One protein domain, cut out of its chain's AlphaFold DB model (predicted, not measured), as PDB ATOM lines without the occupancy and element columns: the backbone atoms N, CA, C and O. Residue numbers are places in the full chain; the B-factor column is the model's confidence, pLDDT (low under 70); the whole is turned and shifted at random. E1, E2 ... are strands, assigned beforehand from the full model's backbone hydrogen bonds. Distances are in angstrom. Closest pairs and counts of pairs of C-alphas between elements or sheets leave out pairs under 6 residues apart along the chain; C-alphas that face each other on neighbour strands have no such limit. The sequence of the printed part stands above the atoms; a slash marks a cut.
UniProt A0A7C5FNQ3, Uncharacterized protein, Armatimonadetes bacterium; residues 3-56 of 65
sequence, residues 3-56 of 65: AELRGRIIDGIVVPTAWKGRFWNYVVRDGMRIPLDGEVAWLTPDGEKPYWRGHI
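Overview. This is residues 3 to 56 of the 65 residues of an uncharacterized protein of Armatimonadetes bacterium (UniProt A0A7C5FNQ3). A long, strongly twisted ribbon of four strands, with E2 and E3 as its bending spine, E1 folded back along the first part of E2 and E4 along E3. The 54 printed residues hold E1, E2, E3, E4, all strand, in a meander, each strand the antiparallel neighbour of the one before, with sheet order E1 - E2 - E3 - E4. The whole is a loose rod, radius of gyration of the C-alphas 14.1 A, spanning 44 by 18 by 16 A.

Along the chain. E1, residues 3 to 10, begins at C-alpha 3 (621.688, 327.428, 485.706) and is 18.3 A long. E2, 13 to 29, measures 41.2 A and bends by 67 degrees at residue 25. E3, 32 to 44, measures 33.7 A. E4, 47 to 55, measures 23.2 A, ending at C-alpha 55 (602.254, 321.942, 491.834).

Arrangement. Hairpin E1 and E2 has N 8 and O 15 within hydrogen-bond range, 2.9 A. E2 pairs staggered, with E1 over 13 to 19 and E3 over 19 to 29. Hairpin E2 and E3 has N 22 and O 39 at 2.8 A; hairpin E3 and E4, N 49 and O 42 at 2.8 A. E1 is apart from E3 and E4.

Size, cuts and confidence. The C-alphas farthest apart, of Asp 11 and Gly 31, are 45.4 A apart. The printed part has no cut, and its three links are tight. Residues 3 to 18 have pLDDT under 70.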
ATOM      1  N   ALA A   3     621.100 327.389 487.040       55.03
ATOM      2  CA  ALA A   3     621.688 327.428 485.706       55.03
ATOM      3  C   ALA A   3     621.961 328.876 485.293       55.03
ATOM      4  O   ALA A   3     621.141 329.772 485.498       55.03
ATOM      5  N   GLU A   4     623.139 329.090 484.716       54.38
ATOM      6  CA  GLU A   4     623.738 330.420 484.559       54.38
ATOM      7  C   GLU A   4     623.239 331.173 483.309       54.38
ATOM      8  O   GLU A   4     623.467 332.371 483.183       54.38
ATOM      9  N   LEU A   5     622.530 330.505 482.384       50.09
ATOM     10  CA  LEU A   5     622.332 331.015 481.016       50.09
ATOM     11  C   LEU A   5     620.930 330.759 480.415       50.09
ATOM     12  O   LEU A   5     620.814 330.423 479.239       50.09
ATOM     13  N   ARG A   6     619.827 330.923 481.164       53.03
ATOM     14  CA  ARG A   6     618.518 331.147 480.500       53.03
ATOM     15  C   ARG A   6     618.289 332.652 480.433       53.03
ATOM     16  O   ARG A   6     618.091 333.297 481.456       53.03
ATOM     17  N   GLY A   7     618.378 333.212 479.232       51.75
ATOM     18  CA  GLY A   7     618.177 334.639 479.017       51.75
ATOM     19  C   GLY A   7     616.772 335.082 479.425       51.75
ATOM     20  O   GLY A   7     615.781 334.479 479.017       51.75
ATOM     21  N   ARG A   8     616.688 336.142 480.226       53.81
ATOM     22  CA  ARG A   8     615.453 336.874 480.499       53.81
ATOM     23  C   ARG A   8     615.340 337.997 479.471       53.81
ATOM     24  O   ARG A   8     616.310 338.717 479.263       53.81
ATOM     25  N   ILE A   9     614.173 338.165 478.851       53.09
ATOM     26  CA  ILE A   9     613.913 339.325 477.988       53.09
ATOM     27  C   ILE A   9     613.520 340.501 478.886       53.09
ATOM     28  O   ILE A   9     612.516 340.433 479.597       53.09
ATOM     29  N   ILE A  10     614.322 341.563 478.873       59.78
ATOM     30  CA  ILE A  10     614.007 342.860 479.480       59.78
ATOM     31  C   ILE A  10     614.105 343.885 478.353       59.78
ATOM     32  O   ILE A  10     615.158 343.991 477.734       59.78
ATOM     33  N   ASP A  11     613.010 344.588 478.056       52.62
ATOM     34  CA  ASP A  11     612.969 345.627 477.009       52.62
ATOM     35  C   ASP A  11     613.465 345.145 475.621       52.62
ATOM     36  O   ASP A  11     614.135 345.853 474.880       52.62
ATOM     37  N   GLY A  12     613.196 343.880 475.276       56.94
ATOM     38  CA  GLY A  12     613.643 343.275 474.012       56.94
ATOM     39  C   GLY A  12     615.094 342.769 473.995       56.94
ATOM     40  O   GLY A  12     615.508 342.167 473.006       56.94
ATOM     41  N   ILE A  13     615.851 342.929 475.085       53.91
ATOM     42  CA  ILE A  13     617.237 342.463 475.207       53.91
ATOM     43  C   ILE A  13     617.277 341.160 476.010       53.91
ATOM     44  O   ILE A  13     616.729 341.068 477.112       53.91
ATOM     45  N   VAL A  14     617.940 340.139 475.461       56.34
ATOM     46  CA  VAL A  14     618.182 338.862 476.143       56.34
ATOM     47  C   VAL A  14     619.330 339.047 477.132       56.34
ATOM     48  O   VAL A  14     620.498 339.025 476.753       56.34
ATOM     49  N   VAL A  15     619.005 339.227 478.411       60.12
ATOM     50  CA  VAL A  15     619.997 339.339 479.484       60.12
ATOM     51  C   VAL A  15     620.176 337.963 480.125       60.12
ATOM     52  O   VAL A  15     619.200 337.431 480.669       60.12
ATOM     53  N   PRO A  16     621.380 337.355 480.094       56.53
ATOM     54  CA  PRO A  16     621.640 336.119 480.822       56.53
ATOM     55  C   PRO A  16     621.432 336.386 482.313       56.53
ATOM     56  O   PRO A  16     622.232 337.053 482.963       56.53
ATOM     57  N   THR A  17     620.298 335.929 482.837       64.25
ATOM     58  CA  THR A  17     619.934 336.111 484.239       64.25
ATOM     59  C   THR A  17     619.978 334.740 484.875       64.25
ATOM     60  O   THR A  17     619.256 333.833 484.456       64.25
ATOM     61  N   ALA A  18     620.839 334.573 485.874       69.19
ATOM     62  CA  ALA A  18     620.885 333.335 486.628       69.19
ATOM     63  C   ALA A  18     619.494 333.062 487.210       69.19
ATOM     64  O   ALA A  18     618.835 333.954 487.748       69.19
ATOM     65  N   TRP A  19     619.026 331.830 487.083       80.69
ATOM     66  CA  TRP A  19     617.766 331.400 487.669       80.69
ATOM     67  C   TRP A  19     618.010 330.197 488.557       80.69
ATOM     68  O   TRP A  19     618.950 329.416 488.373       80.69
ATOM     69  N   LYS A  20     617.136 330.053 489.543       83.81
ATOM     70  CA  LYS A  20     617.190 328.981 490.520       83.81
ATOM     71  C   LYS A  20     615.849 328.285 490.578       83.81
ATOM     72  O   LYS A  20     614.829 328.913 490.841       83.81
ATOM     73  N   GLY A  21     615.891 326.978 490.357       88.56
ATOM     74  CA  GLY A  21     614.801 326.066 490.660       88.56
ATOM     75  C   GLY A  21     614.927 325.559 492.094       88.56
ATOM     76  O   GLY A  21     615.934 324.925 492.448       88.56
ATOM     77  N   ARG A  22     613.912 325.833 492.911       90.38
ATOM     78  CA  ARG A  22     613.665 325.181 494.198       90.38
ATOM     79  C   ARG A  22     612.613 324.101 493.994       90.38
ATOM     80  O   ARG A  22     611.595 324.366 493.375       90.38
ATOM     81  N   PHE A  23     612.863 322.915 494.534       93.12
ATOM     82  CA  PHE A  23     611.950 321.779 494.462       93.12
ATOM     83  C   PHE A  23     611.790 321.192 495.858       93.12
ATOM     84  O   PHE A  23     612.775 321.070 496.591       93.12
ATOM     85  N   TRP A  24     610.563 320.870 496.242       94.06
ATOM     86  CA  TRP A  24     610.249 320.302 497.549       94.06
ATOM     87  C   TRP A  24     609.016 319.400 497.457       94.06
ATOM     88  O   TRP A  24     608.549 319.079 496.365       94.06
ATOM     89  N   ASN A  25     608.539 318.940 498.618       94.31
ATOM     90  CA  ASN A  25     607.431 317.995 498.725       94.31
ATOM     91  C   ASN A  25     607.676 316.731 497.888       94.31
ATOM     92  O   ASN A  25     606.945 316.401 496.955       94.31
ATOM     93  N   TYR A  26     608.789 316.063 498.186       93.50
ATOM     94  CA  TYR A  26     609.153 314.844 497.488       93.50
ATOM     95  C   TYR A  26     608.277 313.683 497.946       93.50
ATOM     96  O   TYR A  26     608.233 313.382 499.139       93.50
ATOM     97  N   VAL A  27     607.674 312.987 496.992       93.12
ATOM     98  CA  VAL A  27     606.876 311.781 497.221       93.12
ATOM     99  C   VAL A  27     607.438 310.622 496.416       93.12
ATOM    100  O   VAL A  27     608.137 310.823 495.424       93.12
ATOM    101  N   VAL A  28     607.130 309.399 496.837       91.75
ATOM    102  CA  VAL A  28     607.405 308.207 496.033       91.75
ATOM    103  C   VAL A  28     606.164 307.893 495.202       91.75
ATOM    104  O   VAL A  28     605.086 307.705 495.764       91.75
ATOM    105  N   ARG A  29     606.305 307.836 493.876       87.75
ATOM    106  CA  ARG A  29     605.311 307.250 492.962       87.75
ATOM    107  C   ARG A  29     605.996 306.146 492.184       87.75
ATOM    108  O   ARG A  29     607.082 306.374 491.663       87.75
ATOM    109  N   ASP A  30     605.401 304.956 492.192       86.94
ATOM    110  CA  ASP A  30     605.892 303.809 491.417       86.94
ATOM    111  C   ASP A  30     607.389 303.511 491.661       86.94
ATOM    112  O   ASP A  30     608.157 303.188 490.760       86.94
ATOM    113  N   GLY A  31     607.827 303.676 492.917       89.25
ATOM    114  CA  GLY A  31     609.215 303.471 493.346       89.25
ATOM    115  C   GLY A  31     610.176 304.633 493.056       89.25
ATOM    116  O   GLY A  31     611.291 304.631 493.574       89.25
ATOM    117  N   MET A  32     609.758 305.659 492.310       89.19
ATOM    118  CA  MET A  32     610.565 306.844 492.005       89.19
ATOM    119  C   MET A  32     610.270 307.995 492.973       89.19
ATOM    120  O   MET A  32     609.115 308.355 493.206       89.19
ATOM    121  N   ARG A  33     611.320 308.621 493.520       91.75
ATOM    122  CA  ARG A  33     611.194 309.823 494.356       91.75
ATOM    123  C   ARG A  33     611.140 311.078 493.483       91.75
ATOM    124  O   ARG A  33     612.154 311.477 492.918       91.75
ATOM    125  N   ILE A  34     609.985 311.732 493.444       92.12
ATOM    126  CA  ILE A  34     609.706 312.897 492.593       92.12
ATOM    127  C   ILE A  34     609.288 314.107 493.445       92.12
ATOM    128  O   ILE A  34     608.579 313.920 494.436       92.12
ATOM    129  N   PRO A  35     609.705 315.343 493.115       93.88
ATOM    130  CA  PRO A  35     609.173 316.543 493.758       93.88
ATOM    131  C   PRO A  35     607.777 316.860 493.216       93.88
ATOM    132  O   PRO A  35     607.595 316.878 492.002       93.88
ATOM    133  N   LEU A  36     606.805 317.144 494.086       95.19
ATOM    134  CA  LEU A  36     605.489 317.628 493.650       95.19
ATOM    135  C   LEU A  36     605.426 319.144 493.520       95.19
ATOM    136  O   LEU A  36     604.621 319.651 492.748       95.19
ATOM    137  N   ASP A  37     606.269 319.867 494.252       95.75
ATOM    138  CA  ASP A  37     606.247 321.322 494.268       95.75
ATOM    139  C   ASP A  37     607.563 321.895 493.757       95.75
ATOM    140  O   ASP A  37     608.657 321.412 494.078       95.75
ATOM    141  N   GLY A  38     607.444 322.955 492.964       93.50
ATOM    142  CA  GLY A  38     608.579 323.667 492.409       93.50
ATOM    143  C   GLY A  38     608.344 325.167 492.314       93.50
ATOM    144  O   GLY A  38     607.231 325.640 492.096       93.50
ATOM    145  N   GLU A  39     609.426 325.922 492.427       94.25
ATOM    146  CA  GLU A  39     609.466 327.359 492.192       94.25
ATOM    147  C   GLU A  39     610.705 327.704 491.388       94.25
ATOM    148  O   GLU A  39     611.795 327.184 491.640       94.25
ATOM    149  N   VAL A  40     610.533 328.614 490.435       89.06
ATOM    150  CA  VAL A  40     611.634 329.187 489.680       89.06
ATOM    151  C   VAL A  40     611.695 330.682 489.945       89.06
ATOM    152  O   VAL A  40     610.715 331.415 489.778       89.06
ATOM    153  N   ALA A  41     612.880 331.126 490.350       89.38
ATOM    154  CA  ALA A  41     613.178 332.518 490.621       89.38
ATOM    155  C   ALA A  41     614.357 333.006 489.790       89.38
ATOM    156  O   ALA A  41     615.337 332.282 489.594       89.38
ATOM    157  N   TRP A  42     614.278 334.259 489.349       85.38
ATOM    158  CA  TRP A  42     615.445 334.988 488.869       85.38
ATOM    159  C   TRP A  42     616.317 335.370 490.060       85.38
ATOM    160  O   TRP A  42     615.816 335.880 491.061       85.38
ATOM    161  N   LEU A  43     617.619 335.151 489.945       81.88
ATOM    162  CA  LEU A  43     618.605 335.641 490.893       81.88
ATOM    163  C   LEU A  43     619.039 337.026 490.421       81.88
ATOM    164  O   LEU A  43     619.733 337.165 489.416       81.88
ATOM    165  N   THR A  44     618.579 338.055 491.123       80.56
ATOM    166  CA  THR A  44     618.981 339.443 490.870       80.56
ATOM    167  C   THR A  44     619.864 339.941 492.015       80.56
ATOM    168  O   THR A  44     619.790 339.376 493.108       80.56
ATOM    169  N   PRO A  45     620.668 341.004 491.824       79.12
ATOM    170  CA  PRO A  45     621.445 341.607 492.915       79.12
ATOM    171  C   PRO A  45     620.581 342.062 494.105       79.12
ATOM    172  O   PRO A  45     621.047 342.092 495.236       79.12
ATOM    173  N   ASP A  46     619.313 342.376 493.838       81.50
ATOM    174  CA  ASP A  46     618.291 342.803 494.802       81.50
ATOM    175  C   ASP A  46     617.613 341.617 495.527       81.50
ATOM    176  O   ASP A  46     616.803 341.807 496.428       81.50
ATOM    177  N   GLY A  47     617.932 340.374 495.137       82.25
ATOM    178  CA  GLY A  47     617.398 339.147 495.731       82.25
ATOM    179  C   GLY A  47     616.736 338.187 494.736       82.25
ATOM    180  O   GLY A  47     616.722 338.402 493.517       82.25
ATOM    181  N   GLU A  48     616.193 337.089 495.276       85.81
ATOM    182  CA  GLU A  48     615.441 336.078 494.522       85.81
ATOM    183  C   GLU A  48     614.066 336.648 494.121       85.81
ATOM    184  O   GLU A  48     613.263 337.007 494.982       85.81
ATOM    185  N   LYS A  49     613.772 336.718 492.817       86.06
ATOM    186  CA  LYS A  49     612.468 337.155 492.282       86.06
ATOM    187  C   LYS A  49     611.727 335.958 491.676       86.06
ATOM    188  O   LYS A  49     611.981 335.635 490.508       86.06
ATOM    189  N   PRO A  50     610.862 335.262 492.447       85.19
ATOM    190  CA  PRO A  50     610.086 334.134 491.941       85.19
ATOM    191  C   PRO A  50     609.121 334.611 490.859       85.19
ATOM    192  O   PRO A  50     608.377 335.569 491.059       85.19
ATOM    193  N   TYR A  51     609.150 333.952 489.702       85.81
ATOM    194  CA  TYR A  51     608.254 334.264 488.582       85.81
ATOM    195  C   TYR A  51     607.353 333.088 488.204       85.81
ATOM    196  O   TYR A  51     606.367 333.270 487.496       85.81
ATOM    197  N   TRP A  52     607.686 331.883 488.666       88.12
ATOM    198  CA  TRP A  52     606.893 330.690 488.432       88.12
ATOM    199  C   TRP A  52     606.845 329.835 489.691       88.12
ATOM    200  O   TRP A  52     607.863 329.636 490.354       88.12
ATOM    201  N   ARG A  53     605.665 329.294 489.983       92.38
ATOM    202  CA  ARG A  53     605.456 328.263 490.993       92.38
ATOM    203  C   ARG A  53     604.460 327.252 490.441       92.38
ATOM    204  O   ARG A  53     603.453 327.649 489.859       92.38
ATOM    205  N   GLY A  54     604.750 325.971 490.618       92.19
ATOM    206  CA  GLY A  54     603.919 324.886 490.118       92.19
ATOM    207  C   GLY A  54     603.763 323.772 491.139       92.19
ATOM    208  O   GLY A  54     604.688 323.478 491.895       92.19
ATOM    209  N   HIS A  55     602.580 323.162 491.111       94.88
ATOM    210  CA  HIS A  55     602.254 321.942 491.834       94.88
ATOM    211  C   HIS A  55     601.873 320.861 490.824       94.88
ATOM    212  O   HIS A  55     601.023 321.083 489.958       94.88
ATOM    213  N   ILE A  56     602.508 319.701 490.924       91.62
ATOM    214  CA  ILE A  56     602.286 318.582 490.020       91.62
ATOM    215  C   ILE A  56     601.108 317.748 490.521       91.62
ATOM    216  O   ILE A  56     601.172 317.132 491.581       91.62
TER     217      ILE A  56